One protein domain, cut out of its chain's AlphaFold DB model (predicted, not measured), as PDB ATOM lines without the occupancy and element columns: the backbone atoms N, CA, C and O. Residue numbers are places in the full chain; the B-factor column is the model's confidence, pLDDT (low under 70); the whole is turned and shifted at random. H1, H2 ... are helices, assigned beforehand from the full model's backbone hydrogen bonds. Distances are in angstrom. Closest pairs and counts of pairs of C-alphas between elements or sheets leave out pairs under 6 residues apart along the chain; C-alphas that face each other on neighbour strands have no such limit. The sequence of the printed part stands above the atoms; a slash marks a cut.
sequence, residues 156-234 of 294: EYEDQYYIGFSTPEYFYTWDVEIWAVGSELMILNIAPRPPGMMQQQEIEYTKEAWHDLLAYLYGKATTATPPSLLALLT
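Overview. This is residues 156 to 234 of the 294 residues of the protein "Sugar ABC transporter substrate-binding protein" of Caldivirga sp. MG_3 (UniProt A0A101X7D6). One long helix, H2, runs through a small body, with the short helix H1 and a long winding stretch of loops, residues 156 to 183, to one side of it, and the short helix H3 on another side, starting beside H2 and running away from it. H1 meets the side of H2 with its last residue, Asn 189, and H3 with Ser 228 near its start, each at a steep tilt; H1 and H3 stay away from each other, and a short antiparallel pairing of residues 162 to 163 with 191 to 192 ties the loops to the link after H1. The printed part has 79 residues with three named helices, in the order H1, H2, H3, and no named strand; the class is all helix, though these helices hold 32 of the 79 residues. The whole is compact, with a radius of gyration of the C-alphas of 12.2 A and spans of 33 by 29 by 18 A.

Arrangement. H2, residues 199 to 217, touches both other helices. With its residues 206 to 213 alone it touches H1, residues 184 to 189; the closest C-alphas, those of Asn 189 and Ala 209, are 6.0 A apart. Their lines stand at a steep tilt of 54 degrees, opposite ways. With its residues 205 to 209 alone H2 touches H3, residues 227 to 233, where the closest C-alphas, those of Tyr 205 and Ser 228, are 6.4 A apart. This is a steep tilt of 65 degrees, opposite ways. H1 and H3 are apart. In H1, H2 and H3 every O i to N i+4 pair is within hydrogen-bond range.

Along the chain. H2 is 26.9 A long, from C-alpha 199 at (226.653, 218.437, 192.053) to C-alpha 217 at (230.525, 204.043, 169.637). H1, 8.8 A long, begins with C-alpha 184 at (222.296, 213.371, 169.615). H3, 9.9 A long, ends with C-alpha 233 at (218.645, 201.332, 188.907).

Size, cuts and confidence. The C-alphas farthest apart, those of Gly 196 and Gly 219, are 34.2 A apart. The printed part has no cut, and both links, H1 to H2 and H2 to H3, are short. The mean pLDDT of the printed part is 79.0; residue 181 and residues 223 to 234 are under 70, and H3 has a mean of 51.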
ATOM      1  N   GLU A 156     221.090 226.683 177.654       84.31
ATOM      2  CA  GLU A 156     220.486 226.651 178.970       84.31
ATOM      3  C   GLU A 156     220.118 225.209 179.313       84.31
ATOM      4  O   GLU A 156     219.579 224.466 178.491       84.31
ATOM      5  N   TYR A 157     220.389 224.815 180.551       87.25
ATOM      6  CA  TYR A 157     220.010 223.513 181.072       87.25
ATOM      7  C   TYR A 157     219.453 223.666 182.485       87.25
ATOM      8  O   TYR A 157     219.790 224.604 183.209       87.25
ATOM      9  N   GLU A 158     218.584 222.737 182.864       87.69
ATOM     10  CA  GLU A 158     218.045 222.633 184.213       87.69
ATOM     11  C   GLU A 158     218.300 221.218 184.717       87.69
ATOM     12  O   GLU A 158     217.804 220.235 184.159       87.69
ATOM     13  N   ASP A 159     219.074 221.122 185.791       87.56
ATOM     14  CA  ASP A 159     219.517 219.851 186.343       87.56
ATOM     15  C   ASP A 159     218.534 219.276 187.376       87.56
ATOM     16  O   ASP A 159     218.832 218.279 188.026       87.56
ATOM     17  N   GLN A 160     217.340 219.863 187.543       88.00
ATOM     18  CA  GLN A 160     216.365 219.426 188.549       88.00
ATOM     19  C   GLN A 160     215.890 217.981 188.318       88.00
ATOM     20  O   GLN A 160     215.694 217.226 189.275       88.00
ATOM     21  N   TYR A 161     215.683 217.601 187.056       85.94
ATOM     22  CA  TYR A 161     215.105 216.305 186.679       85.94
ATOM     23  C   TYR A 161     216.053 215.425 185.879       85.94
ATOM     24  O   TYR A 161     215.874 214.206 185.858       85.94
ATOM     25  N   TYR A 162     217.047 216.026 185.239       88.56
ATOM     26  CA  TYR A 162     217.985 215.350 184.363       88.56
ATOM     27  C   TYR A 162     219.407 215.782 184.706       88.56
ATOM     28  O   TYR A 162     219.625 216.901 185.140       88.56
ATOM     29  N   ILE A 163     220.357 214.878 184.522       89.62
ATOM     30  CA  ILE A 163     221.797 215.099 184.667       89.62
ATOM     31  C   ILE A 163     222.488 214.605 183.399       89.62
ATOM     32  O   ILE A 163     221.854 213.959 182.563       89.62
ATOM     33  N   GLY A 164     223.790 214.843 183.270       88.56
ATOM     34  CA  GLY A 164     224.551 214.390 182.103       88.56
ATOM     35  C   GLY A 164     224.731 215.465 181.033       88.56
ATOM     36  O   GLY A 164     225.249 215.171 179.959       88.56
ATOM     37  N   PHE A 165     224.311 216.698 181.311       92.00
ATOM     38  CA  PHE A 165     224.509 217.875 180.468       92.00
ATOM     39  C   PHE A 165     226.006 218.186 180.265       92.00
ATOM     40  O   PHE A 165     226.826 217.907 181.138       92.00
ATOM     41  N   SER A 166     226.381 218.736 179.105       90.69
ATOM     42  CA  SER A 166     227.758 219.192 178.845       90.69
ATOM     43  C   SER A 166     227.930 220.574 179.461       90.69
ATOM     44  O   SER A 166     227.494 221.568 178.889       90.69
ATOM     45  N   THR A 167     228.521 220.647 180.651       89.31
ATOM     46  CA  THR A 167     228.607 221.892 181.431       89.31
ATOM     47  C   THR A 167     230.032 222.447 181.454       89.31
ATOM     48  O   THR A 167     230.976 221.743 181.092       89.31
ATOM     49  N   PRO A 168     230.255 223.694 181.909       86.62
ATOM     50  CA  PRO A 168     231.609 224.202 182.133       86.62
ATOM     51  C   PRO A 168     232.452 223.343 183.096       86.62
ATOM     52  O   PRO A 168     233.670 223.267 182.943       86.62
ATOM     53  N   GLU A 169     231.831 222.677 184.074       88.31
ATOM     54  CA  GLU A 169     232.501 221.783 185.029       88.31
ATOM     55  C   GLU A 169     232.961 220.466 184.390       88.31
ATOM     56  O   GLU A 169     233.976 219.889 184.801       88.31
ATOM     57  N   TYR A 170     232.232 219.984 183.380       90.69
ATOM     58  CA  TYR A 170     232.678 218.895 182.522       90.69
ATOM     59  C   TYR A 170     232.157 219.053 181.094       90.69
ATOM     60  O   TYR A 170     231.076 218.592 180.724       90.69
ATOM     61  N   PHE A 171     232.992 219.700 180.289       89.62
ATOM     62  CA  PHE A 171     232.682 220.037 178.915       89.62
ATOM     63  C   PHE A 171     233.129 218.913 177.979       89.62
ATOM     64  O   PHE A 171     234.326 218.754 177.722       89.62
ATOM     65  N   TYR A 172     232.180 218.118 177.485       88.94
ATOM     66  CA  TYR A 172     232.474 216.947 176.651       88.94
ATOM     67  C   TYR A 172     231.999 217.081 175.198       88.94
ATOM     68  O   TYR A 172     232.482 216.347 174.336       88.94
ATOM     69  N   THR A 173     231.101 218.025 174.904       86.81
ATOM     70  CA  THR A 173     230.680 218.356 173.534       86.81
ATOM     71  C   THR A 173     230.252 219.819 173.396       86.81
ATOM     72  O   THR A 173     229.733 220.410 174.345       86.81
ATOM     73  N   TRP A 174     230.460 220.378 172.199       82.06
ATOM     74  CA  TRP A 174     229.952 221.689 171.768       82.06
ATOM     75  C   TRP A 174     228.528 221.614 171.202       82.06
ATOM     76  O   TRP A 174     227.837 222.632 171.151       82.06
ATOM     77  N   ASP A 175     228.085 220.421 170.804       83.06
ATOM     78  CA  ASP A 175     226.800 220.197 170.140       83.06
ATOM     79  C   ASP A 175     225.688 220.056 171.183       83.06
ATOM     80  O   ASP A 175     225.156 218.980 171.430       83.06
ATOM     81  N   VAL A 176     225.388 221.150 171.875       84.56
ATOM     82  CA  VAL A 176     224.447 221.151 173.006       84.56
ATOM     83  C   VAL A 176     223.085 221.764 172.666       84.56
ATOM     84  O   VAL A 176     222.122 221.595 173.411       84.56
ATOM     85  N   GLU A 177     222.974 222.451 171.527       81.56
ATOM     86  CA  GLU A 177     221.687 222.925 171.013       81.56
ATOM     87  C   GLU A 177     220.891 221.742 170.447       81.56
ATOM     88  O   GLU A 177     221.371 221.037 169.566       81.56
ATOM     89  N   ILE A 178     219.649 221.548 170.897       74.94
ATOM     90  CA  ILE A 178     218.816 220.385 170.523       74.94
ATOM     91  C   ILE A 178     218.519 220.260 169.019       74.94
ATOM     92  O   ILE A 178     218.077 219.210 168.561       74.94
ATOM     93  N   TRP A 179     218.686 221.343 168.259       70.06
ATOM     94  CA  TRP A 179     218.485 221.377 166.809       70.06
ATOM     95  C   TRP A 179     219.805 221.306 166.028       70.06
ATOM     96  O   TRP A 179     219.774 221.263 164.800       70.06
ATOM     97  N   ALA A 180     220.960 221.307 166.704       70.19
ATOM     98  CA  ALA A 180     222.257 221.165 166.057       70.19
ATOM     99  C   ALA A 180     222.525 219.699 165.695       70.19
ATOM    100  O   ALA A 180     222.258 218.783 166.476       70.19
ATOM    101  N   VAL A 181     223.096 219.484 164.510       68.69
ATOM    102  CA  VAL A 181     223.621 218.173 164.107       68.69
ATOM    103  C   VAL A 181     224.763 217.800 165.053       68.69
ATOM    104  O   VAL A 181     225.661 218.608 165.250       68.69
ATOM    105  N   GLY A 182     224.740 216.591 165.617       72.38
ATOM    106  CA  GLY A 182     225.710 216.141 166.622       72.38
ATOM    107  C   GLY A 182     225.168 216.186 168.053       72.38
ATOM    108  O   GLY A 182     225.699 215.497 168.931       72.38
ATOM    109  N   SER A 183     224.067 216.911 168.291       79.00
ATOM    110  CA  SER A 183     223.443 217.015 169.618       79.00
ATOM    111  C   SER A 183     222.855 215.709 170.138       79.00
ATOM    112  O   SER A 183     222.647 215.541 171.343       79.00
ATOM    113  N   GLU A 184     222.685 214.725 169.257       77.94
ATOM    114  CA  GLU A 184     222.296 213.371 169.615       77.94
ATOM    115  C   GLU A 184     223.271 212.757 170.628       77.94
ATOM    116  O   GLU A 184     222.847 212.017 171.514       77.94
ATOM    117  N   LEU A 185     224.562 213.100 170.555       77.62
ATOM    118  CA  LEU A 185     225.573 212.611 171.494       77.62
ATOM    119  C   LEU A 185     225.335 213.113 172.920       77.62
ATOM    120  O   LEU A 185     225.492 212.344 173.868       77.62
ATOM    121  N   MET A 186     224.915 214.371 173.078       85.00
ATOM    122  CA  MET A 186     224.539 214.916 174.384       85.00
ATOM    123  C   MET A 186     223.288 214.210 174.914       85.00
ATOM    124  O   MET A 186     223.255 213.793 176.069       85.00
ATOM    125  N   ILE A 187     222.274 214.018 174.066       81.06
ATOM    126  CA  ILE A 187     221.023 213.344 174.451       81.06
ATOM    127  C   ILE A 187     221.292 211.917 174.945       81.06
ATOM    128  O   ILE A 187     220.687 211.485 175.924       81.06
ATOM    129  N   LEU A 188     222.223 211.200 174.312       80.12
ATOM    130  CA  LEU A 188     222.618 209.849 174.723       80.12
ATOM    131  C   LEU A 188     223.354 209.807 176.069       80.12
ATOM    132  O   LEU A 188     223.431 208.740 176.676       80.12
ATOM    133  N   ASN A 189     223.872 210.941 176.538       84.56
ATOM    134  CA  ASN A 189     224.563 211.059 177.818       84.56
ATOM    135  C   ASN A 189     223.638 211.494 178.973       84.56
ATOM    136  O   ASN A 189     223.998 211.364 180.145       84.56
ATOM    137  N   ILE A 190     222.445 212.009 178.658       86.00
ATOM    138  CA  ILE A 190     221.492 212.524 179.645       86.00
ATOM    139  C   ILE A 190     220.728 211.382 180.336       86.00
ATOM    140  O   ILE A 190     220.266 210.437 179.697       86.00
ATOM    141  N   ALA A 191     220.528 211.498 181.652       82.56
ATOM    142  CA  ALA A 191     219.748 210.550 182.454       82.56
ATOM    143  C   ALA A 191     218.909 211.236 183.545       82.56
ATOM    144  O   ALA A 191     219.196 212.376 183.906       82.56
ATOM    145  N   PRO A 192     217.878 210.570 184.102       85.25
ATOM    146  CA  PRO A 192     217.110 211.115 185.219       85.25
ATOM    147  C   PRO A 192     217.973 211.374 186.459       85.25
ATOM    148  O   PRO A 192     218.785 210.530 186.845       85.25
ATOM    149  N   ARG A 193     217.740 212.500 187.137       81.81
ATOM    150  CA  ARG A 193     218.430 212.849 188.381       81.81
ATOM    151  C   ARG A 193     217.944 212.003 189.563       81.81
ATOM    152  O   ARG A 193     216.749 212.005 189.874       81.81
ATOM    153  N   PRO A 194     218.849 211.354 190.311       80.00
ATOM    154  CA  PRO A 194     218.506 210.710 191.572       80.00
ATOM    155  C   PRO A 194     218.100 211.708 192.659       80.00
ATOM    156  O   PRO A 194     218.729 212.763 192.803       80.00
ATOM    157  N   PRO A 195     217.130 211.354 193.521       79.19
ATOM    158  CA  PRO A 195     216.806 212.160 194.690       79.19
ATOM    159  C   PRO A 195     218.031 212.374 195.591       79.19
ATOM    160  O   PRO A 195     218.648 211.411 196.041       79.19
ATOM    161  N   GLY A 196     218.345 213.635 195.897       79.88
ATOM    162  CA  GLY A 196     219.443 213.994 196.801       79.88
ATOM    163  C   GLY A 196     220.845 213.928 196.186       79.88
ATOM    164  O   GLY A 196     221.816 214.063 196.927       79.88
ATOM    165  N   MET A 197     220.966 213.743 194.867       81.88
ATOM    166  CA  MET A 197     222.255 213.808 194.178       81.88
ATOM    167  C   MET A 197     222.897 215.193 194.326       81.88
ATOM    168  O   MET A 197     222.287 216.214 193.998       81.88
ATOM    169  N   MET A 198     224.149 215.210 194.778       86.69
ATOM    170  CA  MET A 198     224.979 216.410 194.862       86.69
ATOM    171  C   MET A 198     225.647 216.715 193.517       86.69
ATOM    172  O   MET A 198     225.925 215.805 192.741       86.69
ATOM    173  N   GLN A 199     226.004 217.979 193.290       86.19
ATOM    174  CA  GLN A 199     226.653 218.437 192.053       86.19
ATOM    175  C   GLN A 199     227.928 217.643 191.701       86.19
ATOM    176  O   GLN A 199     228.141 217.272 190.554       86.19
ATOM    177  N   GLN A 200     228.760 217.308 192.693       87.50
ATOM    178  CA  GLN A 200     229.979 216.524 192.455       87.50
ATOM    179  C   GLN A 200     229.677 215.122 191.893       87.50
ATOM    180  O   GLN A 200     230.379 214.643 191.006       87.50
ATOM    181  N   GLN A 201     228.611 214.486 192.383       85.62
ATOM    182  CA  GLN A 201     228.187 213.158 191.931       85.62
ATOM    183  C   GLN A 201     227.621 213.208 190.510       85.62
ATOM    184  O   GLN A 201     227.821 212.281 189.733       85.62
ATOM    185  N   GLU A 202     226.938 214.296 190.160       86.25
ATOM    186  CA  GLU A 202     226.474 214.556 188.800       86.25
ATOM    187  C   GLU A 202     227.643 214.694 187.815       86.25
ATOM    188  O   GLU A 202     227.616 214.085 186.745       86.25
ATOM    189  N   ILE A 203     228.696 215.431 188.178       88.56
ATOM    190  CA  ILE A 203     229.890 215.588 187.335       88.56
ATOM    191  C   ILE A 203     230.585 214.237 187.114       88.56
ATOM    192  O   ILE A 203     230.995 213.923 185.996       88.56
ATOM    193  N   GLU A 204     230.734 213.436 188.170       86.69
ATOM    194  CA  GLU A 204     231.337 212.099 188.095       86.69
ATOM    195  C   GLU A 204     230.510 211.153 187.224       86.69
ATOM    196  O   GLU A 204     231.060 210.531 186.316       86.69
ATOM    197  N   TYR A 205     229.190 211.130 187.422       85.12
ATOM    198  CA  TYR A 205     228.269 210.387 186.565       85.12
ATOM    199  C   TYR A 205     228.421 210.794 185.094       85.12
ATOM    200  O   TYR A 205     228.575 209.942 184.223       85.12
ATOM    201  N   THR A 206     228.420 212.100 184.816       88.06
ATOM    202  CA  THR A 206     228.489 212.636 183.449       88.06
ATOM    203  C   THR A 206     229.777 212.204 182.747       88.06
ATOM    204  O   THR A 206     229.749 211.852 181.568       88.06
ATOM    205  N   LYS A 207     230.902 212.191 183.477       88.50
ATOM    206  CA  LYS A 207     232.204 211.718 182.987       88.50
ATOM    207  C   LYS A 207     232.175 210.244 182.627       88.50
ATOM    208  O   LYS A 207     232.564 209.882 181.519       88.50
ATOM    209  N   GLU A 208     231.745 209.402 183.560       86.12
ATOM    210  CA  GLU A 208     231.672 207.956 183.339       86.12
ATOM    211  C   GLU A 208     230.754 207.626 182.164       86.12
ATOM    212  O   GLU A 208     231.152 206.892 181.260       86.12
ATOM    213  N   ALA A 209     229.574 208.247 182.123       83.50
ATOM    214  CA  ALA A 209     228.609 208.010 181.065       83.50
ATOM    215  C   ALA A 209     229.143 208.372 179.680       83.50
ATOM    216  O   ALA A 209     228.990 207.595 178.734       83.50
ATOM    217  N   TRP A 210     229.862 209.491 179.580       87.75
ATOM    218  CA  TRP A 210     230.465 209.904 178.324       87.75
ATOM    219  C   TRP A 210     231.561 208.935 177.877       87.75
ATOM    220  O   TRP A 210     231.635 208.552 176.706       87.75
ATOM    221  N   HIS A 211     232.403 208.493 178.814       87.19
ATOM    222  CA  HIS A 211     233.451 207.515 178.535       87.19
ATOM    223  C   HIS A 211     232.886 206.181 178.031       87.19
ATOM    224  O   HIS A 211     233.416 205.632 177.059       87.19
ATOM    225  N   ASP A 212     231.802 205.690 178.630       82.00
ATOM    226  CA  ASP A 212     231.156 204.442 178.222       82.00
ATOM    227  C   ASP A 212     230.443 204.571 176.871       82.00
ATOM    228  O   ASP A 212     230.553 203.680 176.022       82.00
ATOM    229  N   LEU A 213     229.792 205.711 176.617       82.12
ATOM    230  CA  LEU A 213     229.202 206.020 175.316       82.12
ATOM    231  C   LEU A 213     230.264 206.010 174.209       82.12
ATOM    232  O   LEU A 213     230.082 205.349 173.185       82.12
ATOM    233  N   LEU A 214     231.404 206.677 174.417       84.00
ATOM    234  CA  LEU A 214     232.501 206.671 173.446       84.00
ATOM    235  C   LEU A 214     233.096 205.272 173.256       84.00
ATOM    236  O   LEU A 214     233.388 204.875 172.126       84.00
ATOM    237  N   ALA A 215     233.275 204.504 174.335       81.94
ATOM    238  CA  ALA A 215     233.769 203.134 174.241       81.94
ATOM    239  C   ALA A 215     232.837 202.258 173.393       81.94
ATOM    240  O   ALA A 215     233.315 201.489 172.557       81.94
ATOM    241  N   TYR A 216     231.522 202.413 173.552       81.12
ATOM    242  CA  TYR A 216     230.527 201.730 172.733       81.12
ATOM    243  C   TYR A 216     230.565 202.178 171.265       81.12
ATOM    244  O   TYR A 216     230.699 201.339 170.373       81.12
ATOM    245  N   LEU A 217     230.522 203.490 171.000       79.12
ATOM    246  CA  LEU A 217     230.525 204.043 169.637       79.12
ATOM    247  C   LEU A 217     231.789 203.668 168.851       79.12
ATOM    248  O   LEU A 217     231.727 203.445 167.642       79.12
ATOM    249  N   TYR A 218     232.930 203.541 169.531       82.81
ATOM    250  CA  TYR A 218     234.188 203.100 168.926       82.81
ATOM    251  C   TYR A 218     234.389 201.578 168.931       82.81
ATOM    252  O   TYR A 218     235.480 201.109 168.601       82.81
ATOM    253  N   GLY A 219     233.374 200.794 169.305       81.06
ATOM    254  CA  GLY A 219     233.423 199.330 169.283       81.06
ATOM    255  C   GLY A 219     234.386 198.711 170.302       81.06
ATOM    256  O   GLY A 219     234.778 197.557 170.155       81.06
ATOM    257  N   LYS A 220     234.786 199.469 171.328       80.00
ATOM    258  CA  LYS A 220     235.612 198.997 172.452       80.00
ATOM    259  C   LYS A 220     234.774 198.372 173.570       80.00
ATOM    260  O   LYS A 220     235.323 197.645 174.393       80.00
ATOM    261  N   ALA A 221     233.468 198.636 173.588       76.69
ATOM    262  CA  ALA A 221     232.499 198.045 174.502       76.69
ATOM    263  C   ALA A 221     231.256 197.560 173.741       76.69
ATOM    264  O   ALA A 221     230.914 198.082 172.683       76.69
ATOM    265  N   THR A 222     230.563 196.561 174.292       73.12
ATOM    266  CA  THR A 222     229.301 196.034 173.741       73.12
ATOM    267  C   THR A 222     228.062 196.740 174.300       73.12
ATOM    268  O   THR A 222     226.963 196.526 173.790       73.12
ATOM    269  N   THR A 223     228.226 197.592 175.317       65.44
ATOM    270  CA  THR A 223     227.159 198.371 175.962       65.44
ATOM    271  C   THR A 223     227.626 199.798 176.232       65.44
ATOM    272  O   THR A 223     228.763 199.985 176.650       65.44
ATOM    273  N   ALA A 224     226.734 200.776 176.063       60.66
ATOM    274  CA  ALA A 224     226.949 202.179 176.445       60.66
ATOM    275  C   ALA A 224     226.419 202.505 177.855       60.66
ATOM    276  O   ALA A 224     226.307 203.670 178.218       60.66
ATOM    277  N   THR A 225     225.982 201.498 178.623       61.53
ATOM    278  CA  THR A 225     225.341 201.725 179.922       61.53
ATOM    279  C   THR A 225     226.394 201.994 180.995       61.53
ATOM    280  O   THR A 225     227.185 201.089 181.269       61.53
ATOM    281  N   PRO A 226     226.359 203.162 181.657       57.97
ATOM    282  CA  PRO A 226     227.310 203.461 182.712       57.97
ATOM    283  C   PRO A 226     227.111 202.521 183.908       57.97
ATOM    284  O   PRO A 226     225.960 202.309 184.318       57.97
ATOM    285  N   PRO A 227     228.174 201.975 184.530       53.19
ATOM    286  CA  PRO A 227     228.072 201.252 185.797       53.19
ATOM    287  C   PRO A 227     227.338 202.061 186.876       53.19
ATOM    288  O   PRO A 227     226.587 201.496 187.670       53.19
ATOM    289  N   SER A 228     227.478 203.389 186.857       48.03
ATOM    290  CA  SER A 228     226.760 204.324 187.725       48.03
ATOM    291  C   SER A 228     225.262 204.444 187.407       48.03
ATOM    292  O   SER A 228     224.473 204.580 188.340       48.03
ATOM    293  N   LEU A 229     224.824 204.285 186.148       51.09
ATOM    294  CA  LEU A 229     223.400 204.179 185.784       51.09
ATOM    295  C   LEU A 229     222.803 202.840 186.253       51.09
ATOM    296  O   LEU A 229     221.675 202.790 186.741       51.09
ATOM    297  N   LEU A 230     223.571 201.749 186.161       55.19
ATOM    298  CA  LEU A 230     223.178 200.441 186.701       55.19
ATOM    299  C   LEU A 230     223.080 200.467 188.236       55.19
ATOM    300  O   LEU A 230     222.122 199.932 188.793       55.19
ATOM    301  N   ALA A 231     224.012 201.148 188.908       50.53
ATOM    302  CA  ALA A 231     223.964 201.400 190.350       50.53
ATOM    303  C   ALA A 231     222.809 202.344 190.759       50.53
ATOM    304  O   ALA A 231     222.312 202.286 191.884       50.53
ATOM    305  N   LEU A 232     222.329 203.184 189.839       49.38
ATOM    306  CA  LEU A 232     221.142 204.029 190.013       49.38
ATOM    307  C   LEU A 232     219.831 203.235 189.966       49.38
ATOM    308  O   LEU A 232     218.869 203.556 190.663       49.38
ATOM    309  N   LEU A 233     219.790 202.222 189.097       48.41
ATOM    310  CA  LEU A 233     218.645 201.332 188.907       48.41
ATOM    311  C   LEU A 233     218.561 200.260 190.000       48.41
ATOM    312  O   LEU A 233     217.507 199.641 190.171       48.41
ATOM    313  N   THR A 234     219.638 200.044 190.763       45.81
ATOM    314  CA  THR A 234     219.565 199.241 191.982       45.81
ATOM    315  C   THR A 234     218.786 199.995 193.067       45.81
ATOM    316  O   THR A 234     219.151 201.118 193.413       45.81
TER     317      THR A 234